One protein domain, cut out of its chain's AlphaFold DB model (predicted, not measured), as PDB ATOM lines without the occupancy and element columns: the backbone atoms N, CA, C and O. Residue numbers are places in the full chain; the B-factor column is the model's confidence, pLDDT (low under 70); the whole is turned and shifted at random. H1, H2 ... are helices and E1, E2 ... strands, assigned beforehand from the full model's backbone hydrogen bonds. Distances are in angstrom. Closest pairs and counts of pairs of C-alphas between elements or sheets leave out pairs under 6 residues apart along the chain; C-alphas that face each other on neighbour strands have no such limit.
ATOM      1  N   LYS A 182      -7.726 -21.034 -22.753       85.31
ATOM      2  CA  LYS A 182      -7.689 -21.979 -21.627       85.31
ATOM      3  C   LYS A 182      -8.771 -21.727 -20.570       85.31
ATOM      4  O   LYS A 182      -9.359 -22.672 -20.072       85.31
ATOM      5  N   THR A 183      -9.045 -20.477 -20.201       87.25
ATOM      6  CA  THR A 183     -10.134 -20.155 -19.261       87.25
ATOM      7  C   THR A 183     -11.486 -20.541 -19.853       87.25
ATOM      8  O   THR A 183     -12.288 -21.164 -19.170       87.25
ATOM      9  N   LEU A 184     -11.706 -20.233 -21.131       90.06
ATOM     10  CA  LEU A 184     -12.923 -20.607 -21.852       90.06
ATOM     11  C   LEU A 184     -13.098 -22.128 -21.948       90.06
ATOM     12  O   LEU A 184     -14.181 -22.638 -21.692       90.06
ATOM     13  N   GLN A 185     -12.015 -22.853 -22.228       92.19
ATOM     14  CA  GLN A 185     -11.982 -24.314 -22.216       92.19
ATOM     15  C   GLN A 185     -12.425 -24.872 -20.858       92.19
ATOM     16  O   GLN A 185     -13.262 -25.769 -20.816       92.19
ATOM     17  N   TRP A 186     -11.911 -24.324 -19.751       93.25
ATOM     18  CA  TRP A 186     -12.293 -24.759 -18.406       93.25
ATOM     19  C   TRP A 186     -13.736 -24.402 -18.041       93.25
ATOM     20  O   TRP A 186     -14.387 -25.193 -17.367       93.25
ATOM     21  N   ILE A 187     -14.258 -23.267 -18.515       93.81
ATOM     22  CA  ILE A 187     -15.681 -22.929 -18.369       93.81
ATOM     23  C   ILE A 187     -16.540 -23.970 -19.094       93.81
ATOM     24  O   ILE A 187     -17.441 -24.545 -18.488       93.81
ATOM     25  N   SER A 188     -16.223 -24.278 -20.354       95.38
ATOM     26  CA  SER A 188     -16.934 -25.310 -21.113       95.38
ATOM     27  C   SER A 188     -16.835 -26.683 -20.447       95.38
ATOM     28  O   SER A 188     -17.829 -27.398 -20.355       95.38
ATOM     29  N   ALA A 189     -15.656 -27.043 -19.932       96.50
ATOM     30  CA  ALA A 189     -15.447 -28.295 -19.215       96.50
ATOM     31  C   ALA A 189     -16.276 -28.365 -17.924       96.50
ATOM     32  O   ALA A 189     -16.826 -29.417 -17.619       96.50
ATOM     33  N   ALA A 190     -16.413 -27.255 -17.192       96.88
ATOM     34  CA  ALA A 190     -17.243 -27.188 -15.994       96.88
ATOM     35  C   ALA A 190     -18.732 -27.380 -16.321       96.88
ATOM     36  O   ALA A 190     -19.404 -28.161 -15.651       96.88
ATOM     37  N   VAL A 191     -19.241 -26.737 -17.378       96.19
ATOM     38  CA  VAL A 191     -20.631 -26.928 -17.835       96.19
ATOM     39  C   VAL A 191     -20.877 -28.381 -18.245       96.19
ATOM     40  O   VAL A 191     -21.865 -28.985 -17.831       96.19
ATOM     41  N   LEU A 192     -19.955 -28.978 -19.004       96.88
ATOM     42  CA  LEU A 192     -20.047 -30.387 -19.389       96.88
ATOM     43  C   LEU A 192     -19.935 -31.331 -18.186       96.88
ATOM     44  O   LEU A 192     -20.645 -32.328 -18.139       96.88
ATOM     45  N   ALA A 193     -19.113 -31.019 -17.183       96.25
ATOM     46  CA  ALA A 193     -19.037 -31.801 -15.950       96.25
ATOM     47  C   ALA A 193     -20.365 -31.771 -15.175       96.25
ATOM     48  O   ALA A 193     -20.806 -32.803 -14.673       96.25
ATOM     49  N   VAL A 194     -21.050 -30.623 -15.133       95.44
ATOM     50  CA  VAL A 194     -22.413 -30.536 -14.585       95.44
ATOM     51  C   VAL A 194     -23.375 -31.416 -15.391       95.44
ATOM     52  O   VAL A 194     -24.137 -32.177 -14.800       95.44
ATOM     53  N   ALA A 195     -23.289 -31.395 -16.723       94.44
ATOM     54  CA  ALA A 195     -24.084 -32.263 -17.596       94.44
ATOM     55  C   ALA A 195     -23.773 -33.768 -17.441       94.44
ATOM     56  O   ALA A 195     -24.621 -34.597 -17.749       94.44
ATOM     57  N   VAL A 196     -22.592 -34.140 -16.939       94.06
ATOM     58  CA  VAL A 196     -22.281 -35.525 -16.541       94.06
ATOM     59  C   VAL A 196     -22.953 -35.875 -15.215       94.06
ATOM     60  O   VAL A 196     -23.515 -36.953 -15.074       94.06
ATOM     61  N   ILE A 197     -22.902 -34.979 -14.229       93.50
ATOM     62  CA  ILE A 197     -23.358 -35.269 -12.864       93.50
ATOM     63  C   ILE A 197     -24.889 -35.290 -12.770       93.50
ATOM     64  O   ILE A 197     -25.456 -36.165 -12.117       93.50
ATOM     65  N   LEU A 198     -25.573 -34.338 -13.405       91.25
ATOM     66  CA  LEU A 198     -27.011 -34.144 -13.208       91.25
ATOM     67  C   LEU A 198     -27.887 -35.344 -13.612       91.25
ATOM     68  O   LEU A 198     -28.772 -35.677 -12.824       91.25
ATOM     69  N   PRO A 199     -27.643 -36.054 -14.733       90.94
ATOM     70  CA  PRO A 199     -28.406 -37.257 -15.066       90.94
ATOM     71  C   PRO A 199     -28.266 -38.393 -14.041       90.94
ATOM     72  O   PRO A 199     -29.138 -39.249 -13.964       90.94
ATOM     73  N   ILE A 200     -27.196 -38.404 -13.236       89.88
ATOM     74  CA  ILE A 200     -27.008 -39.380 -12.147       89.88
ATOM     75  C   ILE A 200     -27.896 -39.019 -10.953       89.88
ATOM     76  O   ILE A 200     -28.503 -39.889 -10.332       89.88
ATOM     77  N   VAL A 201     -27.965 -37.727 -10.624       90.75
ATOM     78  CA  VAL A 201     -28.692 -37.216  -9.452       90.75
ATOM     79  C   VAL A 201     -30.199 -37.145  -9.709       90.75
ATOM     80  O   VAL A 201     -30.988 -37.409  -8.806       90.75
ATOM     81  N   SER A 202     -30.602 -36.802 -10.934       90.12
ATOM     82  CA  SER A 202     -32.000 -36.638 -11.341       90.12
ATOM     83  C   SER A 202     -32.266 -37.327 -12.688       90.12
ATOM     84  O   SER A 202     -32.469 -36.648 -13.696       90.12
ATOM     85  N   PRO A 203     -32.272 -38.674 -12.728       89.88
ATOM     86  CA  PRO A 203     -32.379 -39.434 -13.972       89.88
ATOM     87  C   PRO A 203     -33.775 -39.411 -14.594       89.88
ATOM     88  O   PRO A 203     -33.897 -39.695 -15.773       89.88
ATOM     89  N   ASN A 204     -34.834 -39.133 -13.838       91.56
ATOM     90  CA  ASN A 204     -36.208 -39.226 -14.333       91.56
ATOM     91  C   ASN A 204     -36.783 -37.827 -14.533       91.56
ATOM     92  O   ASN A 204     -36.926 -37.083 -13.563       91.56
ATOM     93  N   ILE A 205     -37.112 -37.489 -15.777       89.56
ATOM     94  CA  ILE A 205     -37.657 -36.188 -16.169       89.56
ATOM     95  C   ILE A 205     -39.060 -36.401 -16.717       89.56
ATOM     96  O   ILE A 205     -39.269 -37.262 -17.565       89.56
ATOM     97  N   VAL A 206     -40.019 -35.630 -16.213       82.69
ATOM     98  CA  VAL A 206     -41.382 -35.623 -16.752       82.69
ATOM     99  C   VAL A 206     -41.368 -34.827 -18.051       82.69
ATOM    100  O   VAL A 206     -40.968 -33.659 -18.051       82.69
ATOM    101  N   ASP A 207     -41.785 -35.473 -19.134       73.19
ATOM    102  CA  ASP A 207     -41.979 -34.850 -20.428       73.19
ATOM    103  C   ASP A 207     -43.100 -33.799 -20.329       73.19
ATOM    104  O   ASP A 207     -44.195 -34.105 -19.846       73.19
ATOM    105  N   PRO A 208     -42.856 -32.553 -20.758       67.69
ATOM    106  CA  PRO A 208     -43.813 -31.463 -20.573       67.69
ATOM    107  C   PRO A 208     -45.095 -31.577 -21.395       67.69
ATOM    108  O   PRO A 208     -46.084 -30.935 -21.048       67.69
ATOM    109  N   TRP A 209     -45.078 -32.353 -22.479       66.75
ATOM    110  CA  TRP A 209     -46.169 -32.417 -23.453       66.75
ATOM    111  C   TRP A 209     -47.059 -33.636 -23.221       66.75
ATOM    112  O   TRP A 209     -48.282 -33.531 -23.209       66.75
ATOM    113  N   SER A 210     -46.434 -34.792 -23.011       71.56
ATOM    114  CA  SER A 210     -47.089 -36.081 -22.783       71.56
ATOM    115  C   SER A 210     -47.339 -36.372 -21.302       71.56
ATOM    116  O   SER A 210     -48.208 -37.178 -20.973       71.56
ATOM    117  N   GLY A 211     -46.590 -35.734 -20.396       75.69
ATOM    118  CA  GLY A 211     -46.594 -36.061 -18.970       75.69
ATOM    119  C   GLY A 211     -45.916 -37.396 -18.639       75.69
ATOM    120  O   GLY A 211     -45.923 -37.806 -17.475       75.69
ATOM    121  N   GLU A 212     -45.336 -38.085 -19.627       82.06
ATOM    122  CA  GLU A 212     -44.625 -39.344 -19.423       82.06
ATOM    123  C   GLU A 212     -43.260 -39.123 -18.772       82.06
ATOM    124  O   GLU A 212     -42.618 -38.091 -18.938       82.06
ATOM    125  N   VAL A 213     -42.782 -40.105 -18.009       84.88
ATOM    126  CA  VAL A 213     -41.467 -40.019 -17.365       84.88
ATOM    127  C   VAL A 213     -40.408 -40.622 -18.281       84.88
ATOM    128  O   VAL A 213     -40.355 -41.839 -18.460       84.88
ATOM    129  N   ALA A 214     -39.520 -39.781 -18.805       85.62
ATOM    130  CA  ALA A 214     -38.353 -40.195 -19.568       85.62
ATOM    131  C   ALA A 214     -37.140 -40.409 -18.647       85.62
ATOM    132  O   ALA A 214     -36.833 -39.591 -17.773       85.62
ATOM    133  N   ASN A 215     -36.428 -41.522 -18.848       89.19
ATOM    134  CA  ASN A 215     -35.216 -41.840 -18.097       89.19
ATOM    135  C   ASN A 215     -33.958 -41.390 -18.855       89.19
ATOM    136  O   ASN A 215     -33.598 -41.943 -19.891       89.19
ATOM    137  N   PHE A 216     -33.257 -40.424 -18.276       88.44
ATOM    138  CA  PHE A 216     -31.980 -39.884 -18.721       88.44
ATOM    139  C   PHE A 216     -30.780 -40.477 -17.972       88.44
ATOM    140  O   PHE A 216     -29.653 -40.036 -18.177       88.44
ATOM    141  N   GLY A 217     -30.964 -41.498 -17.130       86.12
ATOM    142  CA  GLY A 217     -29.896 -42.059 -16.293       86.12
ATOM    143  C   GLY A 217     -28.701 -42.604 -17.078       86.12
ATOM    144  O   GLY A 217     -27.616 -42.721 -16.528       86.12
ATOM    145  N   ALA A 218     -28.857 -42.891 -18.368       85.19
ATOM    146  CA  ALA A 218     -27.774 -43.311 -19.254       85.19
ATOM    147  C   ALA A 218     -26.948 -42.136 -19.833       85.19
ATOM    148  O   ALA A 218     -25.850 -42.316 -20.353       85.19
ATOM    149  N   TRP A 219     -27.430 -40.897 -19.737       88.25
ATOM    150  CA  TRP A 219     -26.796 -39.754 -20.396       88.25
ATOM    151  C   TRP A 219     -25.489 -39.294 -19.745       88.25
ATOM    152  O   TRP A 219     -24.688 -38.635 -20.407       88.25
ATOM    153  N   TRP A 220     -25.211 -39.672 -18.492       89.94
ATOM    154  CA  TRP A 220     -23.966 -39.271 -17.826       89.94
ATOM    155  C   TRP A 220     -22.723 -39.773 -18.570       89.94
ATOM    156  O   TRP A 220     -21.762 -39.022 -18.730       89.94
ATOM    157  N   TYR A 221     -22.732 -41.019 -19.060       83.88
ATOM    158  CA  TYR A 221     -21.569 -41.585 -19.744       83.88
ATOM    159  C   TYR A 221     -21.444 -41.036 -21.167       83.88
ATOM    160  O   TYR A 221     -20.329 -40.847 -21.648       83.88
ATOM    161  N   VAL A 222     -22.569 -40.708 -21.818       88.00
ATOM    162  CA  VAL A 222     -22.574 -39.999 -23.106       88.00
ATOM    163  C   VAL A 222     -21.901 -38.642 -22.931       88.00
ATOM    164  O   VAL A 222     -20.945 -38.327 -23.639       88.00
ATOM    165  N   MET A 223     -22.321 -37.871 -21.927       93.81
ATOM    166  CA  MET A 223     -21.725 -36.569 -21.630       93.81
ATOM    167  C   MET A 223     -20.273 -36.674 -21.162       93.81
ATOM    168  O   MET A 223     -19.479 -35.778 -21.446       93.81
ATOM    169  N   LEU A 224     -19.887 -37.773 -20.510       91.25
ATOM    170  CA  LEU A 224     -18.498 -38.013 -20.132       91.25
ATOM    171  C   LEU A 224     -17.630 -38.221 -21.375       91.25
ATOM    172  O   LEU A 224     -16.553 -37.636 -21.471       91.25
ATOM    173  N   VAL A 225     -18.111 -38.997 -22.351       89.62
ATOM    174  CA  VAL A 225     -17.438 -39.149 -23.647       89.62
ATOM    175  C   VAL A 225     -17.332 -37.796 -24.349       89.62
ATOM    176  O   VAL A 225     -16.243 -37.444 -24.795       89.62
ATOM    177  N   VAL A 226     -18.407 -37.001 -24.387       94.06
ATOM    178  CA  VAL A 226     -18.391 -35.644 -24.965       94.06
ATOM    179  C   VAL A 226     -17.332 -34.768 -24.290       94.06
ATOM    180  O   VAL A 226     -16.541 -34.130 -24.982       94.06
ATOM    181  N   LEU A 227     -17.262 -34.767 -22.956       95.62
ATOM    182  CA  LEU A 227     -16.269 -34.014 -22.189       95.62
ATOM    183  C   LEU A 227     -14.836 -34.460 -22.507       95.62
ATOM    184  O   LEU A 227     -13.978 -33.623 -22.783       95.62
ATOM    185  N   VAL A 228     -14.568 -35.768 -22.489       91.69
ATOM    186  CA  VAL A 228     -13.231 -36.318 -22.761       91.69
ATOM    187  C   VAL A 228     -12.804 -36.028 -24.195       91.69
ATOM    188  O   VAL A 228     -11.672 -35.597 -24.418       91.69
ATOM    189  N   VAL A 229     -13.700 -36.218 -25.167       92.56
ATOM    190  CA  VAL A 229     -13.422 -35.928 -26.577       92.56
ATOM    191  C   VAL A 229     -13.199 -34.433 -26.771       92.56
ATOM    192  O   VAL A 229     -12.210 -34.063 -27.388       92.56
ATOM    193  N   MET A 230     -14.032 -33.563 -26.199       95.19
ATOM    194  CA  MET A 230     -13.831 -32.113 -26.272       95.19
ATOM    195  C   MET A 230     -12.464 -31.708 -25.708       95.19
ATOM    196  O   MET A 230     -11.700 -31.010 -26.381       95.19
ATOM    197  N   LEU A 231     -12.111 -32.183 -24.508       94.38
ATOM    198  CA  LEU A 231     -10.821 -31.880 -23.889       94.38
ATOM    199  C   LEU A 231      -9.662 -32.419 -24.729       94.38
ATOM    200  O   LEU A 231      -8.700 -31.694 -24.969       94.38
ATOM    201  N   GLY A 232      -9.767 -33.645 -25.236       91.62
ATOM    202  CA  GLY A 232      -8.749 -34.253 -26.087       91.62
ATOM    203  C   GLY A 232      -8.566 -33.532 -27.421       91.62
ATOM    204  O   GLY A 232      -7.436 -33.239 -27.805       91.62
ATOM    205  N   MET A 233      -9.663 -33.179 -28.091       92.31
ATOM    206  CA  MET A 233      -9.655 -32.459 -29.368       92.31
ATOM    207  C   MET A 233      -9.162 -31.019 -29.218       92.31
ATOM    208  O   MET A 233      -8.600 -30.456 -30.151       92.31
ATOM    209  N   SER A 234      -9.318 -30.424 -28.031       91.25
ATOM    210  CA  SER A 234      -8.777 -29.095 -27.731       91.25
ATOM    211  C   SER A 234      -7.257 -29.090 -27.512       91.25
ATOM    212  O   SER A 234      -6.644 -28.019 -27.513       91.25
ATOM    213  N   LEU A 235      -6.629 -30.261 -27.347       88.19
ATOM    214  CA  LEU A 235      -5.174 -30.397 -27.396       88.19
ATOM    215  C   LEU A 235      -4.678 -30.316 -28.844       88.19
ATOM    216  O   LEU A 235      -5.426 -30.561 -29.789       88.19
ATOM    217  N   ALA A 236      -3.384 -30.031 -29.008       85.44
ATOM    218  CA  ALA A 236      -2.739 -30.068 -30.318       85.44
ATOM    219  C   ALA A 236      -2.991 -31.423 -31.025       85.44
ATOM    220  O   ALA A 236      -2.889 -32.460 -30.355       85.44
ATOM    221  N   PRO A 237      -3.246 -31.450 -32.350       87.00
ATOM    222  CA  PRO A 237      -3.596 -32.659 -33.105       87.00
ATOM    223  C   PRO A 237      -2.656 -33.850 -32.913       87.00
ATOM    224  O   PRO A 237      -3.097 -35.000 -32.884       87.00
ATOM    225  N   ARG A 238      -1.364 -33.594 -32.682       87.56
ATOM    226  CA  ARG A 238      -0.369 -34.626 -32.341       87.56
ATOM    227  C   ARG A 238      -0.735 -35.482 -31.122       87.56
ATOM    228  O   ARG A 238      -0.207 -36.578 -30.977       87.56
ATOM    229  N   PHE A 239      -1.605 -34.993 -30.233       89.00
ATOM    230  CA  PHE A 239      -2.028 -35.714 -29.034       89.00
ATOM    231  C   PHE A 239      -3.285 -36.572 -29.235       89.00
ATOM    232  O   PHE A 239      -3.575 -37.432 -28.401       89.00
ATOM    233  N   TRP A 240      -4.022 -36.388 -30.333       90.00
ATOM    234  CA  TRP A 240      -5.282 -37.093 -30.583       90.00
ATOM    235  C   TRP A 240      -5.159 -38.627 -30.639       90.00
ATOM    236  O   TRP A 240      -6.057 -39.290 -30.113       90.00
ATOM    237  N   PRO A 241      -4.069 -39.234 -31.161       89.31
ATOM    238  CA  PRO A 241      -3.902 -40.686 -31.095       89.31
ATOM    239  C   PRO A 241      -3.918 -41.247 -29.671       89.31
ATOM    240  O   PRO A 241      -4.493 -42.306 -29.430       89.31
ATOM    241  N   TYR A 242      -3.326 -40.529 -28.712       89.25
ATOM    242  CA  TYR A 242      -3.293 -40.968 -27.317       89.25
ATOM    243  C   TYR A 242      -4.678 -40.893 -26.678       89.25
ATOM    244  O   TYR A 242      -5.040 -41.776 -25.907       89.25
ATOM    245  N   ILE A 243      -5.477 -39.885 -27.036       87.19
ATOM    246  CA  ILE A 243      -6.871 -39.771 -26.587       87.19
ATOM    247  C   ILE A 243      -7.699 -40.944 -27.117       87.19
ATOM    248  O   ILE A 243      -8.409 -41.582 -26.347       87.19
ATOM    249  N   LEU A 244      -7.560 -41.284 -28.400       88.81
ATOM    250  CA  LEU A 244      -8.216 -42.458 -28.987       88.81
ATOM    251  C   LEU A 244      -7.766 -43.762 -28.313       88.81
ATOM    252  O   LEU A 244      -8.592 -44.642 -28.075       88.81
ATOM    253  N   GLY A 245      -6.487 -43.867 -27.941       90.19
ATOM    254  CA  GLY A 245      -5.962 -44.981 -27.149       90.19
ATOM    255  C   GLY A 245      -6.588 -45.064 -25.751       90.19
ATOM    256  O   GLY A 245      -7.022 -46.133 -25.332       90.19
ATOM    257  N   LEU A 246      -6.705 -43.938 -25.043       88.56
ATOM    258  CA  LEU A 246      -7.355 -43.881 -23.730       88.56
ATOM    259  C   LEU A 246      -8.845 -44.234 -23.811       88.56
ATOM    260  O   LEU A 246      -9.335 -44.995 -22.980       88.56
ATOM    261  N   LEU A 247      -9.554 -43.739 -24.829       88.12
ATOM    262  CA  LEU A 247     -10.952 -44.094 -25.071       88.12
ATOM    263  C   LEU A 247     -11.092 -45.584 -25.395       88.12
ATOM    264  O   LEU A 247     -11.938 -46.245 -24.808       88.12
ATOM    265  N   THR A 248     -10.223 -46.139 -26.242       92.56
ATOM    266  CA  THR A 248     -10.167 -47.586 -26.515       92.56
ATOM    267  C   THR A 248     -10.101 -48.389 -25.216       92.56
ATOM    268  O   THR A 248     -10.919 -49.281 -25.000       92.56
ATOM    269  N   LEU A 249      -9.161 -48.048 -24.328       92.50
ATOM    270  CA  LEU A 249      -9.016 -48.718 -23.035       92.50
ATOM    271  C   LEU A 249     -10.270 -48.554 -22.168       92.50
ATOM    272  O   LEU A 249     -10.733 -49.529 -21.581       92.50
ATOM    273  N   GLY A 250     -10.849 -47.352 -22.135       87.38
ATOM    274  CA  GLY A 250     -12.092 -47.075 -21.419       87.38
ATOM    275  C   GLY A 250     -13.255 -47.955 -21.882       87.38
ATOM    276  O   GLY A 250     -13.924 -48.557 -21.047       87.38
ATOM    277  N   PHE A 251     -13.462 -48.096 -23.195       87.69
ATOM    278  CA  PHE A 251     -14.522 -48.944 -23.753       87.69
ATOM    279  C   PHE A 251     -14.263 -50.439 -23.512       87.69
ATOM    280  O   PHE A 251     -15.201 -51.173 -23.204       87.69
ATOM    281  N   ILE A 252     -13.008 -50.901 -23.582       91.56
ATOM    282  CA  ILE A 252     -12.656 -52.290 -23.233       91.56
ATOM    283  C   ILE A 252     -13.035 -52.581 -21.779       91.56
ATOM    284  O   ILE A 252     -13.740 -53.557 -21.513       91.56
ATOM    285  N   VAL A 253     -12.602 -51.717 -20.854       92.06
ATOM    286  CA  VAL A 253     -12.872 -51.856 -19.416       92.06
ATOM    287  C   VAL A 253     -14.369 -51.767 -19.133       92.06
ATOM    288  O   VAL A 253     -14.892 -52.607 -18.408       92.06
ATOM    289  N   PHE A 254     -15.072 -50.805 -19.734       85.69
ATOM    290  CA  PHE A 254     -16.518 -50.659 -19.578       85.69
ATOM    291  C   PHE A 254     -17.268 -51.917 -20.025       85.69
ATOM    292  O   PHE A 254     -18.058 -52.455 -19.255       85.69
ATOM    293  N   GLY A 255     -16.969 -52.440 -21.219       88.44
ATOM    294  CA  GLY A 255     -17.596 -53.670 -21.708       88.44
ATOM    295  C   GLY A 255     -17.266 -54.888 -20.840       88.44
ATOM    296  O   GLY A 255     -18.127 -55.733 -20.624       88.44
ATOM    297  N   ALA A 256     -16.055 -54.960 -20.273       92.38
ATOM    298  CA  ALA A 256     -15.691 -56.021 -19.337       92.38
ATOM    299  C   ALA A 256     -16.478 -55.929 -18.019       92.38
ATOM    300  O   ALA A 256     -16.962 -56.947 -17.531       92.38
ATOM    301  N   ILE A 257     -16.636 -54.726 -17.457       89.25
ATOM    302  CA  ILE A 257     -17.423 -54.497 -16.237       89.25
ATOM    303  C   ILE A 257     -18.898 -54.838 -16.477       89.25
ATOM    304  O   ILE A 257     -19.491 -55.551 -15.669       89.25
ATOM    305  N   ASP A 258     -19.480 -54.368 -17.583       85.31
ATOM    306  CA  ASP A 258     -20.868 -54.666 -17.945       85.31
ATOM    307  C   ASP A 258     -21.085 -56.174 -18.122       85.31
ATOM    308  O   ASP A 258     -21.996 -56.743 -17.527       85.31
ATOM    309  N   MET A 259     -20.176 -56.855 -18.829       93.44
ATOM    310  CA  MET A 259     -20.226 -58.307 -19.002       93.44
ATOM    311  C   MET A 259     -20.139 -59.068 -17.673       93.44
ATOM    312  O   MET A 259     -20.820 -60.076 -17.500       93.44
ATOM    313  N   VAL A 260     -19.300 -58.616 -16.735       95.62
ATOM    314  CA  VAL A 260     -19.163 -59.248 -15.411       95.62
ATOM    315  C   VAL A 260     -20.421 -59.046 -14.566       95.62
ATOM    316  O   VAL A 260     -20.852 -59.979 -13.893       95.62
ATOM    317  N   ASN A 261     -21.017 -57.854 -14.605       91.25
ATOM    318  CA  ASN A 261     -22.165 -57.510 -13.764       91.25
ATOM    319  C   ASN A 261     -23.498 -58.028 -14.323       91.25
ATOM    320  O   ASN A 261     -24.362 -58.436 -13.552       91.25
ATOM    321  N   ASN A 262     -23.661 -58.010 -15.647       90.31
ATOM    322  CA  ASN A 262     -24.934 -58.252 -16.330       90.31
ATOM    323  C   ASN A 262     -24.901 -59.464 -17.278       90.31
ATOM    324  O   ASN A 262     -25.924 -59.820 -17.861       90.31
ATOM    325  N   GLY A 263     -23.748 -60.126 -17.423       92.25
ATOM    326  CA  GLY A 263     -23.554 -61.231 -18.359       92.25
ATOM    327  C   GLY A 263     -23.296 -60.771 -19.796       92.25
ATOM    328  O   GLY A 263     -23.258 -59.583 -20.115       92.25
ATOM    329  N   TRP A 264     -23.092 -61.733 -20.699       93.25
ATOM    330  CA  TRP A 264     -22.888 -61.434 -22.117       93.25
ATOM    331  C   TRP A 264     -24.151 -60.841 -22.750       93.25
ATOM    332  O   TRP A 264     -25.242 -61.395 -22.619       93.25
ATOM    333  N   SER A 265     -23.990 -59.753 -23.504       90.62
ATOM    334  CA  SER A 265     -25.076 -59.100 -24.233       90.62
ATOM    335  C   SER A 265     -24.599 -58.577 -25.590       90.62
ATOM    336  O   SER A 265     -23.405 -58.360 -25.817       90.62
ATOM    337  N   THR A 266     -25.537 -58.307 -26.502       87.12
ATOM    338  CA  THR A 266     -25.231 -57.590 -27.752       87.12
ATOM    339  C   THR A 266     -24.653 -56.197 -27.470       87.12
ATOM    340  O   THR A 266     -23.832 -55.715 -28.243       87.12
ATOM    341  N   GLY A 267     -25.019 -55.573 -26.343       80.19
ATOM    342  CA  GLY A 267     -24.463 -54.291 -25.903       80.19
ATOM    343  C   GLY A 267     -22.958 -54.366 -25.643       80.19
ATOM    344  O   GLY A 267     -22.208 -53.551 -26.179       80.19
ATOM    345  N   VAL A 268     -22.501 -55.397 -24.924       86.06
ATOM    346  CA  VAL A 268     -21.067 -55.658 -24.689       86.06
ATOM    347  C   VAL A 268     -20.319 -55.823 -26.013       86.06
ATOM    348  O   VAL A 268     -19.265 -55.217 -26.214       86.06
ATOM    349  N   LEU A 269     -20.883 -56.594 -26.952       90.12
ATOM    350  CA  LEU A 269     -20.284 -56.781 -28.274       90.12
ATOM    351  C   LEU A 269     -20.143 -55.449 -29.024       90.12
ATOM    352  O   LEU A 269     -19.077 -55.164 -29.568       90.12
ATOM    353  N   VAL A 270     -21.189 -54.617 -29.030       84.69
ATOM    354  CA  VAL A 270     -21.167 -53.294 -29.674       84.69
ATOM    355  C   VAL A 270     -20.092 -52.400 -29.053       84.69
ATOM    356  O   VAL A 270     -19.310 -51.795 -29.784       84.69
ATOM    357  N   VAL A 271     -19.991 -52.362 -27.721       86.12
ATOM    358  CA  VAL A 271     -18.964 -51.593 -26.998       86.12
ATOM    359  C   VAL A 271     -17.551 -52.009 -27.420       86.12
ATOM    360  O   VAL A 271     -16.700 -51.152 -27.665       86.12
ATOM    361  N   TRP A 272     -17.283 -53.308 -27.551       92.06
ATOM    362  CA  TRP A 272     -15.961 -53.793 -27.956       92.06
ATOM    363  C   TRP A 272     -15.675 -53.627 -29.449       92.06
ATOM    364  O   TRP A 272     -14.527 -53.374 -29.816       92.06
ATOM    365  N   VAL A 273     -16.691 -53.675 -30.314       92.75
ATOM    366  CA  VAL A 273     -16.543 -53.270 -31.722       92.75
ATOM    367  C   VAL A 273     -16.162 -51.791 -31.808       92.75
ATOM    368  O   VAL A 273     -15.230 -51.444 -32.533       92.75
ATOM    369  N   VAL A 274     -16.806 -50.924 -31.020       87.88
ATOM    370  CA  VAL A 274     -16.429 -49.505 -30.924       87.88
ATOM    371  C   VAL A 274     -14.990 -49.361 -30.428       87.88
ATOM    372  O   VAL A 274     -14.220 -48.613 -31.028       87.88
ATOM    373  N   ALA A 275     -14.579 -50.118 -29.407       91.19
ATOM    374  CA  ALA A 275     -13.195 -50.110 -28.940       91.19
ATOM    375  C   ALA A 275     -12.199 -50.523 -30.038       91.19
ATOM    376  O   ALA A 275     -11.168 -49.876 -30.204       91.19
ATOM    377  N   ALA A 276     -12.510 -51.553 -30.830       93.81
ATOM    378  CA  ALA A 276     -11.667 -51.984 -31.944       93.81
ATOM    379  C   ALA A 276     -11.550 -50.904 -33.035       93.81
ATOM    380  O   ALA A 276     -10.455 -50.658 -33.550       93.81
ATOM    381  N   ILE A 277     -12.650 -50.210 -33.349       92.38
ATOM    382  CA  ILE A 277     -12.649 -49.072 -34.280       92.38
ATOM    383  C   ILE A 277     -11.774 -47.941 -33.731       92.38
ATOM    384  O   ILE A 277     -10.928 -47.420 -34.457       92.38
ATOM    385  N   LEU A 278     -11.924 -47.584 -32.453       91.50
ATOM    386  CA  LEU A 278     -11.108 -46.555 -31.806       91.50
ATOM    387  C   LEU A 278      -9.620 -46.926 -31.803       91.50
ATOM    388  O   LEU A 278      -8.788 -46.063 -32.082       91.50
ATOM    389  N   ALA A 279      -9.284 -48.199 -31.581       92.88
ATOM    390  CA  ALA A 279      -7.911 -48.696 -31.625       92.88
ATOM    391  C   ALA A 279      -7.305 -48.546 -33.027       92.88
ATOM    392  O   ALA A 279      -6.189 -48.044 -33.188       92.88
ATOM    393  N   TYR A 280      -8.064 -48.932 -34.057       94.69
ATOM    394  CA  TYR A 280      -7.655 -48.761 -35.447       94.69
ATOM    395  C   TYR A 280      -7.484 -47.281 -35.805       94.69
ATOM    396  O   TYR A 280      -6.491 -46.905 -36.428       94.69
ATOM    397  N   MET A 281      -8.406 -46.423 -35.366       88.75
ATOM    398  CA  MET A 281      -8.312 -44.978 -35.563       88.75
ATOM    399  C   MET A 281      -7.090 -44.392 -34.851       88.75
ATOM    400  O   MET A 281      -6.371 -43.599 -35.452       88.75
ATOM    401  N   ALA A 282      -6.796 -44.813 -33.616       92.38
ATOM    402  CA  ALA A 282      -5.602 -44.389 -32.886       92.38
ATOM    403  C   ALA A 282      -4.330 -44.723 -33.677       92.38
ATOM    404  O   ALA A 282      -3.490 -43.852 -33.900       92.38
ATOM    405  N   TYR A 283      -4.229 -45.960 -34.174       94.31
ATOM    406  CA  TYR A 283      -3.134 -46.388 -35.043       94.31
ATOM    407  C   TYR A 283      -3.058 -45.552 -36.331       94.31
ATOM    408  O   TYR A 283      -1.993 -45.040 -36.675       94.31
ATOM    409  N   TYR A 284      -4.184 -45.372 -37.026       91.44
ATOM    410  CA  TYR A 284      -4.250 -44.667 -38.304       91.44
ATOM    411  C   TYR A 284      -3.843 -43.193 -38.188       91.44
ATOM    412  O   TYR A 284      -3.086 -42.695 -39.029       91.44
ATOM    413  N   VAL A 285      -4.343 -42.504 -37.155       88.69
ATOM    414  CA  VAL A 285      -4.026 -41.100 -36.859       88.69
ATOM    415  C   VAL A 285      -2.562 -40.985 -36.435       88.69
ATOM    416  O   VAL A 285      -1.864 -40.108 -36.935       88.69
ATOM    417  N   ASN A 286      -2.054 -41.904 -35.602       92.50
ATOM    418  CA  ASN A 286      -0.643 -41.911 -35.203       92.50
ATOM    419  C   ASN A 286       0.297 -42.096 -36.401       92.50
ATOM    420  O   ASN A 286       1.266 -41.358 -36.556       92.50
ATOM    421  N   ALA A 287      -0.030 -43.028 -37.300       92.88
ATOM    422  CA  ALA A 287       0.736 -43.283 -38.519       92.88
ATOM    423  C   ALA A 287       0.781 -42.075 -39.477       92.88
ATOM    424  O   ALA A 287       1.594 -42.047 -40.396       92.88
ATOM    425  N   ARG A 288      -0.093 -41.077 -39.281       90.62
ATOM    426  CA  ARG A 288      -0.176 -39.841 -40.074       90.62
ATOM    427  C   ARG A 288       0.027 -38.585 -39.230       90.62
ATOM    428  O   ARG A 288      -0.306 -37.500 -39.698       90.62
ATOM    429  N   ALA A 289       0.572 -38.705 -38.019       86.25
ATOM    430  CA  ALA A 289       0.642 -37.599 -37.067       86.25
ATOM    431  C   ALA A 289       1.337 -36.359 -37.655       86.25
ATOM    432  O   ALA A 289       0.853 -35.243 -37.474       86.25
ATOM    433  N   GLU A 290       2.414 -36.546 -38.420       85.75
ATOM    434  CA  GLU A 290       3.123 -35.451 -39.089       85.75
ATOM    435  C   GLU A 290       2.258 -34.771 -40.161       85.75
ATOM    436  O   GLU A 290       2.091 -33.554 -40.146       85.75
ATOM    437  N   ALA A 291       1.633 -35.550 -41.050       87.00
ATOM    438  CA  ALA A 291       0.747 -35.019 -42.085       87.00
ATOM    439  C   ALA A 291      -0.462 -34.280 -41.489       87.00
ATOM    440  O   ALA A 291      -0.852 -33.227 -41.989       87.00
ATOM    441  N   ILE A 292      -1.028 -34.810 -40.403       85.94
ATOM    442  CA  ILE A 292      -2.159 -34.214 -39.687       85.94
ATOM    443  C   ILE A 292      -1.739 -32.909 -39.011       85.94
ATOM    444  O   ILE A 292      -2.436 -31.914 -39.160       85.94
ATOM    445  N   THR A 293      -0.591 -32.884 -38.330       83.38
ATOM    446  CA  THR A 293      -0.078 -31.676 -37.658       83.38
ATOM    447  C   THR A 293       0.297 -30.586 -38.667       83.38
ATOM    448  O   THR A 293       0.101 -29.406 -38.414       83.38
ATOM    449  N   ASN A 294       0.781 -30.966 -39.852       85.69
ATOM    450  CA  ASN A 294       1.033 -30.013 -40.935       85.69
ATOM    451  C   ASN A 294      -0.261 -29.476 -41.565       85.69
ATOM    452  O   ASN A 294      -0.271 -28.383 -42.131       85.69
ATOM    453  N   TRP A 295      -1.347 -30.250 -41.516       87.88
ATOM    454  CA  TRP A 295      -2.632 -29.851 -42.080       87.88
ATOM    455  C   TRP A 295      -3.476 -29.010 -41.115       87.88
ATOM    456  O   TRP A 295      -4.102 -28.038 -41.542       87.88
ATOM    457  N   LEU A 296      -3.483 -29.379 -39.834       88.81
ATOM    458  CA  LEU A 296      -4.240 -28.743 -38.763       88.81
ATOM    459  C   LEU A 296      -3.311 -27.880 -37.908       88.81
ATOM    460  O   LEU A 296      -2.480 -28.402 -37.173       88.81
ATOM    461  N   ASP A 297      -3.489 -26.560 -37.963       86.88
ATOM    462  CA  ASP A 297      -2.763 -25.647 -37.077       86.88
ATOM    463  C   ASP A 297      -3.217 -25.834 -35.623       86.88
ATOM    464  O   ASP A 297      -4.417 -25.816 -35.336       86.88
ATOM    465  N   ASP A 298      -2.258 -25.975 -34.705       87.38
ATOM    466  CA  ASP A 298      -2.517 -26.206 -33.282       87.38
ATOM    467  C   ASP A 298      -3.436 -25.133 -32.675       87.38
ATOM    468  O   ASP A 298      -4.406 -25.450 -31.987       87.38
ATOM    469  N   LYS A 299      -3.143 -23.848 -32.915       85.31
ATOM    470  CA  LYS A 299      -3.843 -22.736 -32.258       85.31
ATOM    471  C   LYS A 299      -5.238 -22.549 -32.829       85.31
ATOM    472  O   LYS A 299      -6.182 -22.378 -32.058       85.31
ATOM    473  N   GLU A 300      -5.364 -22.565 -34.153       86.62
ATOM    474  CA  GLU A 300      -6.653 -22.455 -34.839       86.62
ATOM    475  C   GLU A 300      -7.555 -23.635 -34.464       86.62
ATOM    476  O   GLU A 300      -8.722 -23.423 -34.145       86.62
ATOM    477  N   THR A 301      -7.006 -24.854 -34.404       89.88
ATOM    478  CA  THR A 301      -7.749 -26.060 -34.012       89.88
ATOM    479  C   THR A 301      -8.242 -25.972 -32.573       89.88
ATOM    480  O   THR A 301      -9.440 -26.118 -32.330       89.88
ATOM    481  N   THR A 302      -7.361 -25.662 -31.613       89.94
ATOM    482  CA  THR A 302      -7.767 -25.484 -30.211       89.94
ATOM    483  C   THR A 302      -8.824 -24.389 -30.077       89.94
ATOM    484  O   THR A 302      -9.815 -24.574 -29.370       89.94
ATOM    485  N   ALA A 303      -8.640 -23.250 -30.751       89.50
ATOM    486  CA  ALA A 303      -9.605 -22.160 -30.715       89.50
ATOM    487  C   ALA A 303     -10.960 -22.606 -31.272       89.50
ATOM    488  O   ALA A 303     -11.975 -22.399 -30.615       89.50
ATOM    489  N   LEU A 304     -10.984 -23.255 -32.432       91.50
ATOM    490  CA  LEU A 304     -12.215 -23.707 -33.065       91.50
ATOM    491  C   LEU A 304     -12.955 -24.745 -32.214       91.50
ATOM    492  O   LEU A 304     -14.166 -24.637 -32.054       91.50
ATOM    493  N   VAL A 305     -12.241 -25.691 -31.594       94.31
ATOM    494  CA  VAL A 305     -12.841 -26.673 -30.677       94.31
ATOM    495  C   VAL A 305     -13.458 -25.983 -29.460       94.31
ATOM    496  O   VAL A 305     -14.614 -26.241 -29.124       94.31
ATOM    497  N   VAL A 306     -12.724 -25.077 -28.807       93.88
ATOM    498  CA  VAL A 306     -13.195 -24.398 -27.587       93.88
ATOM    499  C   VAL A 306     -14.351 -23.448 -27.887       93.88
ATOM    500  O   VAL A 306     -15.374 -23.488 -27.206       93.88
ATOM    501  N   TRP A 307     -14.209 -22.608 -28.909       93.56
ATOM    502  CA  TRP A 307     -15.225 -21.632 -29.288       93.56
ATOM    503  C   TRP A 307     -16.435 -22.270 -29.966       93.56
ATOM    504  O   TRP A 307     -17.549 -21.806 -29.753       93.56
ATOM    505  N   GLY A 308     -16.245 -23.348 -30.726       95.38
ATOM    506  CA  GLY A 308     -17.335 -24.166 -31.252       95.38
ATOM    507  C   GLY A 308     -18.127 -24.817 -30.123       95.38
ATOM    508  O   GLY A 308     -19.347 -24.699 -30.093       95.38
ATOM    509  N   THR A 309     -17.441 -25.397 -29.129       97.31
ATOM    510  CA  THR A 309     -18.091 -25.934 -27.920       97.31
ATOM    511  C   THR A 309     -18.870 -24.850 -27.181       97.31
ATOM    512  O   THR A 309     -20.029 -25.058 -26.832       97.31
ATOM    513  N   LEU A 310     -18.268 -23.675 -26.970       95.56
ATOM    514  CA  LEU A 310     -18.963 -22.540 -26.361       95.56
ATOM    515  C   LEU A 310     -20.163 -22.089 -27.186       95.56
ATOM    516  O   LEU A 310     -21.187 -21.759 -26.605       95.56
ATOM    517  N   GLY A 311     -20.056 -22.085 -28.514       95.81
ATOM    518  CA  GLY A 311     -21.172 -21.776 -29.395       95.81
ATOM    519  C   GLY A 311     -22.337 -22.720 -29.170       95.81
ATOM    520  O   GLY A 311     -23.451 -22.253 -28.951       95.81
ATOM    521  N   VAL A 312     -22.089 -24.029 -29.125       97.69
ATOM    522  CA  VAL A 312     -23.149 -24.999 -28.828       97.69
ATOM    523  C   VAL A 312     -23.718 -24.783 -27.422       97.69
ATOM    524  O   VAL A 312     -24.933 -24.721 -27.277       97.69
ATOM    525  N   ILE A 313     -22.873 -24.601 -26.398       97.31
ATOM    526  CA  ILE A 313     -23.331 -24.356 -25.017       97.31
ATOM    527  C   ILE A 313     -24.214 -23.104 -24.944       97.31
ATOM    528  O   ILE A 313     -25.277 -23.143 -24.336       97.31
ATOM    529  N   VAL A 314     -23.791 -21.998 -25.555       95.50
ATOM    530  CA  VAL A 314     -24.530 -20.729 -25.527       95.50
ATOM    531  C   VAL A 314     -25.802 -20.820 -26.362       95.50
ATOM    532  O   VAL A 314     -26.847 -20.375 -25.909       95.50
ATOM    533  N   GLY A 315     -25.730 -21.393 -27.561       95.19
ATOM    534  CA  GLY A 315     -26.863 -21.487 -28.474       95.19
ATOM    535  C   GLY A 315     -27.945 -22.441 -27.988       95.19
ATOM    536  O   GLY A 315     -29.096 -22.040 -27.833       95.19
ATOM    537  N   ILE A 316     -27.570 -23.684 -27.684       95.38
ATOM    538  CA  ILE A 316     -28.501 -24.691 -27.163       95.38
ATOM    539  C   ILE A 316     -28.929 -24.344 -25.737       95.38
ATOM    540  O   ILE A 316     -30.090 -24.518 -25.388       95.38
ATOM    541  N   GLY A 317     -28.024 -23.795 -24.921       94.69
ATOM    542  CA  GLY A 317     -28.360 -23.319 -23.579       94.69
ATOM    543  C   GLY A 317     -29.361 -22.171 -23.611       94.69
ATOM    544  O   GLY A 317     -30.299 -22.174 -22.825       94.69
ATOM    545  N   PHE A 318     -29.215 -21.222 -24.537       93.31
ATOM    546  CA  PHE A 318     -30.212 -20.173 -24.740       93.31
ATOM    547  C   PHE A 318     -31.580 -20.766 -25.078       93.31
ATOM    548  O   PHE A 318     -32.557 -20.398 -24.432       93.31
ATOM    549  N   ALA A 319     -31.637 -21.684 -26.047       90.25
ATOM    550  CA  ALA A 319     -32.899 -22.256 -26.501       90.25
ATOM    551  C   ALA A 319     -33.609 -23.040 -25.387       90.25
ATOM    552  O   ALA A 319     -34.720 -22.689 -25.006       90.25
ATOM    553  N   ALA A 320     -32.905 -23.990 -24.768       91.75
ATOM    554  CA  ALA A 320     -33.455 -24.808 -23.693       91.75
ATOM    555  C   ALA A 320     -33.882 -23.967 -22.478       91.75
ATOM    556  O   ALA A 320     -34.939 -24.177 -21.893       91.75
ATOM    557  N   MET A 321     -33.077 -22.972 -22.074       92.88
ATOM    558  CA  MET A 321     -33.461 -22.122 -20.941       92.88
ATOM    559  C   MET A 321     -34.653 -21.232 -21.287       92.88
ATOM    560  O   MET A 321     -35.483 -20.980 -20.418       92.88
ATOM    561  N   ALA A 322     -34.766 -20.764 -22.532       86.75
ATOM    562  CA  ALA A 322     -35.895 -19.955 -22.968       86.75
ATOM    563  C   ALA A 322     -37.241 -20.699 -22.837       86.75
ATOM    564  O   ALA A 322     -38.251 -20.068 -22.505       86.75
ATOM    565  N   ASP A 323     -37.247 -22.028 -22.959       84.75
ATOM    566  CA  ASP A 323     -38.445 -22.858 -22.799       84.75
ATOM    567  C   ASP A 323     -38.995 -22.902 -21.358       84.75
ATOM    568  O   ASP A 323     -40.176 -23.194 -21.158       84.75
ATOM    569  N   ILE A 324     -38.226 -22.452 -20.355       87.00
ATOM    570  CA  ILE A 324     -38.742 -22.180 -18.997       87.00
ATOM    571  C   ILE A 324     -39.832 -21.101 -19.035       87.00
ATOM    572  O   ILE A 324     -40.862 -21.223 -18.376       87.00
ATOM    573  N   TRP A 325     -39.619 -20.038 -19.812       81.06
ATOM    574  CA  TRP A 325     -40.568 -18.925 -19.912       81.06
ATOM    575  C   TRP A 325     -41.592 -19.122 -21.027       81.06
ATOM    576  O   TRP A 325     -42.676 -18.548 -20.954       81.06
ATOM    577  N   ILE A 326     -41.245 -19.890 -22.062       75.94
ATOM    578  CA  ILE A 326     -42.089 -20.060 -23.250       75.94
ATOM    579  C   ILE A 326     -43.056 -21.224 -23.087       75.94
ATOM    580  O   ILE A 326     -44.245 -21.046 -23.337       75.94
ATOM    581  N   ASN A 327     -42.557 -22.368 -22.623       77.00
ATOM    582  CA  ASN A 327     -43.336 -23.595 -22.471       77.00
ATOM    583  C   ASN A 327     -43.607 -23.939 -20.995       77.00
ATOM    584  O   ASN A 327     -44.236 -24.951 -20.697       77.00
ATOM    585  N   GLY A 328     -43.154 -23.101 -20.053       79.50
ATOM    586  CA  GLY A 328     -43.402 -23.286 -18.620       79.50
ATOM    587  C   GLY A 328     -42.578 -24.409 -17.989       79.50
ATOM    588  O   GLY A 328     -42.978 -24.970 -16.968       79.50
ATOM    589  N   TYR A 329     -41.448 -24.773 -18.593       86.62
ATOM    590  CA  TYR A 329     -40.633 -25.880 -18.112       86.62
ATOM    591  C   TYR A 329     -39.985 -25.593 -16.760       86.62
ATOM    592  O   TYR A 329     -39.594 -24.471 -16.439       86.62
ATOM    593  N   SER A 330     -39.779 -26.654 -15.976       89.25
ATOM    594  CA  SER A 330     -38.866 -26.582 -14.837       89.25
ATOM    595  C   SER A 330     -37.417 -26.446 -15.321       89.25
ATOM    596  O   SER A 330     -37.073 -26.897 -16.415       89.25
ATOM    597  N   PHE A 331     -36.529 -25.903 -14.481       89.75
ATOM    598  CA  PHE A 331     -35.095 -25.872 -14.795       89.75
ATOM    599  C   PHE A 331     -34.536 -27.273 -15.087       89.75
ATOM    600  O   PHE A 331     -33.732 -27.440 -15.999       89.75
ATOM    601  N   THR A 332     -34.975 -28.288 -14.341       89.31
ATOM    602  CA  THR A 332     -34.525 -29.674 -14.522       89.31
ATOM    603  C   THR A 332     -34.969 -30.229 -15.875       89.31
ATOM    604  O   THR A 332     -34.174 -30.872 -16.552       89.31
ATOM    605  N   THR A 333     -36.200 -29.936 -16.293       89.44
ATOM    606  CA  THR A 333     -36.721 -30.300 -17.616       89.44
ATOM    607  C   THR A 333     -35.911 -29.630 -18.722       89.44
ATOM    608  O   THR A 333     -35.370 -30.320 -19.575       89.44
ATOM    609  N   ALA A 334     -35.752 -28.307 -18.664       91.00
ATOM    610  CA  ALA A 334     -34.995 -27.553 -19.656       91.00
ATOM    611  C   ALA A 334     -33.527 -28.015 -19.733       91.00
ATOM    612  O   ALA A 334     -32.964 -28.218 -20.806       91.00
ATOM    613  N   PHE A 335     -32.871 -28.223 -18.590       92.56
ATOM    614  CA  PHE A 335     -31.456 -28.579 -18.588       92.56
ATOM    615  C   PHE A 335     -31.218 -30.061 -18.921       92.56
ATOM    616  O   PHE A 335     -30.428 -30.376 -19.807       92.56
ATOM    617  N   ILE A 336     -31.871 -30.986 -18.215       91.81
ATOM    618  CA  ILE A 336     -31.622 -32.429 -18.376       91.81
ATOM    619  C   ILE A 336     -32.394 -32.996 -19.566       91.81
ATOM    620  O   ILE A 336     -31.840 -33.804 -20.305       91.81
ATOM    621  N   GLY A 337     -33.642 -32.564 -19.754       88.75
ATOM    622  CA  GLY A 337     -34.524 -33.056 -20.809       88.75
ATOM    623  C   GLY A 337     -34.222 -32.491 -22.196       88.75
ATOM    624  O   GLY A 337     -34.476 -33.178 -23.179       88.75
ATOM    625  N   GLU A 338     -33.632 -31.293 -22.294       89.56
ATOM    626  CA  GLU A 338     -33.358 -30.658 -23.594       89.56
ATOM    627  C   GLU A 338     -31.895 -30.275 -23.796       89.56
ATOM    628  O   GLU A 338     -31.269 -30.718 -24.760       89.56
ATOM    629  N   PHE A 339     -31.309 -29.479 -22.893       94.31
ATOM    630  CA  PHE A 339     -29.945 -28.985 -23.090       94.31
ATOM    631  C   PHE A 339     -28.929 -30.123 -23.192       94.31
ATOM    632  O   PHE A 339     -28.160 -30.153 -24.148       94.31
ATOM    633  N   ILE A 340     -28.908 -31.055 -22.236       94.31
ATOM    634  CA  ILE A 340     -27.977 -32.193 -22.240       94.31
ATOM    635  C   ILE A 340     -28.071 -32.994 -23.549       94.31
ATOM    636  O   ILE A 340     -27.044 -33.148 -24.224       94.31
ATOM    637  N   PRO A 341     -29.261 -33.472 -23.950       91.88
ATOM    638  CA  PRO A 341     -29.365 -34.297 -25.134       91.88
ATOM    639  C   PRO A 341     -29.199 -33.572 -26.464       91.88
ATOM    640  O   PRO A 341     -28.770 -34.201 -27.428       91.88
ATOM    641  N   ALA A 342     -29.487 -32.272 -26.535       92.19
ATOM    642  CA  ALA A 342     -29.224 -31.486 -27.735       92.19
ATOM    643  C   ALA A 342     -27.754 -31.036 -27.809       92.19
ATOM    644  O   ALA A 342     -27.114 -31.139 -28.857       92.19
ATOM    645  N   ALA A 343     -27.174 -30.561 -26.705       95.06
ATOM    646  CA  ALA A 343     -25.813 -30.034 -26.683       95.06
ATOM    647  C   ALA A 343     -24.759 -31.141 -26.793       95.06
ATOM    648  O   ALA A 343     -23.755 -30.938 -27.472       95.06
ATOM    649  N   GLY A 344     -24.968 -32.303 -26.167       94.00
ATOM    650  CA  GLY A 344     -23.998 -33.404 -26.159       94.00
ATOM    651  C   GLY A 344     -23.574 -33.855 -27.565       94.00
ATOM    652  O   GLY A 344     -22.405 -33.685 -27.929       94.00
ATOM    653  N   PRO A 345     -24.501 -34.378 -28.389       92.69
ATOM    654  CA  PRO A 345     -24.220 -34.773 -29.768       92.69
ATOM    655  C   PRO A 345     -23.714 -33.606 -30.624       92.69
ATOM    656  O   PRO A 345     -22.759 -33.778 -31.380       92.69
ATOM    657  N   ASN A 346     -24.286 -32.406 -30.470       95.50
ATOM    658  CA  ASN A 346     -23.860 -31.232 -31.235       95.50
ATOM    659  C   ASN A 346     -22.404 -30.847 -30.942       95.50
ATOM    660  O   ASN A 346     -21.646 -30.574 -31.871       95.50
ATOM    661  N   ILE A 347     -21.982 -30.873 -29.674       97.25
ATOM    662  CA  ILE A 347     -20.584 -30.642 -29.287       97.25
ATOM    663  C   ILE A 347     -19.703 -31.737 -29.874       97.25
ATOM    664  O   ILE A 347     -18.687 -31.417 -30.483       97.25
ATOM    665  N   LEU A 348     -20.093 -33.010 -29.753       94.38
ATOM    666  CA  LEU A 348     -19.309 -34.125 -30.285       94.38
ATOM    667  C   LEU A 348     -19.048 -33.973 -31.791       94.38
ATOM    668  O   LEU A 348     -17.905 -34.082 -32.237       94.38
ATOM    669  N   PHE A 349     -20.084 -33.661 -32.569       94.50
ATOM    670  CA  PHE A 349     -19.935 -33.412 -34.000       94.50
ATOM    671  C   PHE A 349     -19.130 -32.148 -34.287       94.50
ATOM    672  O   PHE A 349     -18.254 -32.168 -35.152       94.50
ATOM    673  N   ALA A 350     -19.369 -31.064 -33.548       95.62
ATOM    674  CA  ALA A 350     -18.648 -29.813 -33.726       95.62
ATOM    675  C   ALA A 350     -17.139 -29.998 -33.531       95.62
ATOM    676  O   ALA A 350     -16.367 -29.638 -34.420       95.62
ATOM    677  N   VAL A 351     -16.705 -30.595 -32.416       95.19
ATOM    678  CA  VAL A 351     -15.276 -30.705 -32.073       95.19
ATOM    679  C   VAL A 351     -14.500 -31.635 -33.006       95.19
ATOM    680  O   VAL A 351     -13.288 -31.484 -33.132       95.19
ATOM    681  N   ILE A 352     -15.185 -32.560 -33.686       92.38
ATOM    682  CA  ILE A 352     -14.579 -33.476 -34.661       92.38
ATOM    683  C   ILE A 352     -14.596 -32.880 -36.069       92.38
ATOM    684  O   ILE A 352     -13.570 -32.855 -36.742       92.38
ATOM    685  N   LEU A 353     -15.752 -32.407 -36.537       95.38
ATOM    686  CA  LEU A 353     -15.950 -32.066 -37.945       95.38
ATOM    687  C   LEU A 353     -15.470 -30.656 -38.285       95.38
ATOM    688  O   LEU A 353     -14.941 -30.438 -39.376       95.38
ATOM    689  N   THR A 354     -15.616 -29.690 -37.374       94.31
ATOM    690  CA  THR A 354     -15.289 -28.291 -37.698       94.31
ATOM    691  C   THR A 354     -13.803 -28.059 -37.983       94.31
ATOM    692  O   THR A 354     -13.528 -27.386 -38.981       94.31
ATOM    693  N   PRO A 355     -12.828 -28.640 -37.243       92.81
ATOM    694  CA  PRO A 355     -11.410 -28.478 -37.583       92.81
ATOM    695  C   PRO A 355     -11.064 -29.044 -38.957       92.81
ATOM    696  O   PRO A 355     -10.320 -28.423 -39.715       92.81
ATOM    697  N   LEU A 356     -11.663 -30.183 -39.311       93.06
ATOM    698  CA  LEU A 356     -11.451 -30.839 -40.599       93.06
ATOM    699  C   LEU A 356     -11.997 -29.988 -41.751       93.06
ATOM    700  O   LEU A 356     -11.301 -29.772 -42.746       93.06
ATOM    701  N   LEU A 357     -13.215 -29.457 -41.601       93.31
ATOM    702  CA  LEU A 357     -13.824 -28.555 -42.583       93.31
ATOM    703  C   LEU A 357     -12.994 -27.281 -42.757       93.31
ATOM    704  O   LEU A 357     -12.720 -26.864 -43.886       93.31
ATOM    705  N   TYR A 358     -12.545 -26.688 -41.650       92.31
ATOM    706  CA  TYR A 358     -11.750 -25.468 -41.681       92.31
ATOM    707  C   TYR A 358     -10.402 -25.669 -42.383       92.31
ATOM    708  O   TYR A 358     -10.021 -24.876 -43.250       92.31
ATOM    709  N   ALA A 359      -9.706 -26.763 -42.082       91.50
ATOM    710  CA  ALA A 359      -8.430 -27.079 -42.708       91.50
ATOM    711  C   ALA A 359      -8.569 -27.434 -44.196       91.50
ATOM    712  O   ALA A 359      -7.727 -27.035 -45.010       91.50
ATOM    713  N   ALA A 360      -9.646 -28.121 -44.587       92.19
ATOM    714  CA  ALA A 360      -9.963 -28.378 -45.992       92.19
ATOM    715  C   ALA A 360     -10.199 -27.065 -46.757       92.19
ATOM    716  O   ALA A 360      -9.620 -26.845 -47.825       92.19
ATOM    717  N   TRP A 361     -10.985 -26.154 -46.179       91.38
ATOM    718  CA  TRP A 361     -11.235 -24.834 -46.751       91.38
ATOM    719  C   TRP A 361      -9.954 -24.002 -46.891       91.38
ATOM    720  O   TRP A 361      -9.710 -23.424 -47.953       91.38
ATOM    721  N   LYS A 362      -9.101 -23.975 -45.860       90.19
ATOM    722  CA  LYS A 362      -7.825 -23.240 -45.874       90.19
ATOM    723  C   LYS A 362      -6.920 -23.717 -47.012       90.19
ATOM    724  O   LYS A 362      -6.373 -22.894 -47.747       90.19
ATOM    725  N   GLN A 363      -6.820 -25.032 -47.219       88.88
ATOM    726  CA  GLN A 363      -6.071 -25.592 -48.346       88.88
ATOM    727  C   GLN A 363      -6.684 -25.238 -49.704       88.88
ATOM    728  O   GLN A 363      -5.952 -24.850 -50.615       88.88
ATOM    729  N   ALA A 364      -8.007 -25.356 -49.855       88.62
ATOM    730  CA  ALA A 364      -8.690 -25.017 -51.102       88.62
ATOM    731  C   ALA A 364      -8.481 -23.537 -51.466       88.62
ATOM    732  O   ALA A 364      -8.112 -23.215 -52.597       88.62
ATOM    733  N   ARG A 365      -8.605 -22.639 -50.483       87.50
ATOM    734  CA  ARG A 365      -8.353 -21.204 -50.644       87.50
ATOM    735  C   ARG A 365      -6.903 -20.908 -51.031       87.50
ATOM    736  O   ARG A 365      -6.668 -20.089 -51.913       87.50
ATOM    737  N   ALA A 366      -5.936 -21.591 -50.416       86.81
ATOM    738  CA  ALA A 366      -4.517 -21.435 -50.742       86.81
ATOM    739  C   ALA A 366      -4.153 -21.924 -52.157       86.81
ATOM    740  O   ALA A 366      -3.123 -21.519 -52.691       86.81
ATOM    741  N   ARG A 367      -4.967 -22.801 -52.761       84.81
ATOM    742  CA  ARG A 367      -4.807 -23.244 -54.155       84.81
ATOM    743  C   ARG A 367      -5.463 -22.286 -55.145       84.81
ATOM    744  O   ARG A 367      -4.872 -22.038 -56.179       84.81
ATOM    745  N   ALA A 368      -6.640 -21.753 -54.818       77.88
ATOM    746  CA  ALA A 368      -7.378 -20.824 -55.679       77.88
ATOM    747  C   ALA A 368      -6.778 -19.404 -55.729       77.88
ATOM    748  O   ALA A 368      -7.128 -18.624 -56.605       77.88
ATOM    749  N   GLY A 369      -5.927 -19.053 -54.759       62.66
ATOM    750  CA  GLY A 369      -5.151 -17.808 -54.751       62.66
ATOM    751  C   GLY A 369      -3.763 -17.912 -55.400       62.66
ATOM    752  O   GLY A 369      -2.989 -16.965 -55.278       62.66
ATOM    753  N   ARG A 370      -3.435 -19.054 -56.016       47.97
ATOM    754  CA  ARG A 370      -2.345 -19.197 -56.994       47.97
ATOM    755  C   ARG A 370      -2.945 -19.089 -58.386       47.97
ATOM    756  O   ARG A 370      -2.197 -18.665 -59.288       47.97
TER     757      ARG A 370
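This is residues 182 to 370 of the 370 residues of an uncharacterized protein of Chloroflexi bacterium (UniProt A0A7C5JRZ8). Four helices, H1, H2, H6 and H7, make an up-and-down bundle, each running against the one before it, and a helical hairpin, H3 and H4, splays away from one end. A tiny strand hairpin, E1 and E2, sits at the opposite end, and residues 364 to 370 stick out. The 189 printed residues, mostly helix by class, run H1 E1 E2 H2 H3 H4 H5 H6 H7, with the two strands antiparallel; the whole is compact, radius of gyration of the C-alphas 18.8 A, spans 60 by 45 by 28 A.

Start with H1, residues 182 to 201; it touches the hub H2, residues 219 to 233, closest at C-alphas 196 and 220, 4.3 A, opposite ways. Between them, E1, residues 204 to 206, and E2, residues 213 to 215, form a hairpin; N 205 and O 214 are 2.9 A apart, within hydrogen-bond range. H2 forms a hairpin with H3, residues 237 to 262, touching through residues 229 to 233 alone, closest C-alphas 232 and 243, 5.9 A. H3 and H4, residues 266 to 286, form another, closest C-alphas 241 and 282, 4.5 A. H5, residues 289 to 295, touches H3, closest C-alphas 238 and 289, 5.7 A, through H3's residues 237 to 238 alone. H6, residues 298 to 326, and H7, residues 331 to 368, form a hairpin, closest C-alphas 305 and 351, 4.9 A. Every O i to N i+4 pair is within range in H2, H4 and H5; H1 has 14 of 16, H3 20 of 22, H6 23 of 25, H7 29 of 34.

Find C-alpha 182 at (-7.689, -21.979, -21.627), where H1 begins its 28.7 A. H3 measures 37.3 A, H6 41.3 A; H7, 49.7 A with a 35 degree kink near residue 340, ends at (-7.378, -20.824, -55.679).

C-alphas 261 and 370 are farthest apart, 61.1 A. The printed part has no cut and no long link; pLDDT is under 70 at residues 208 to 209 and 369 to 370.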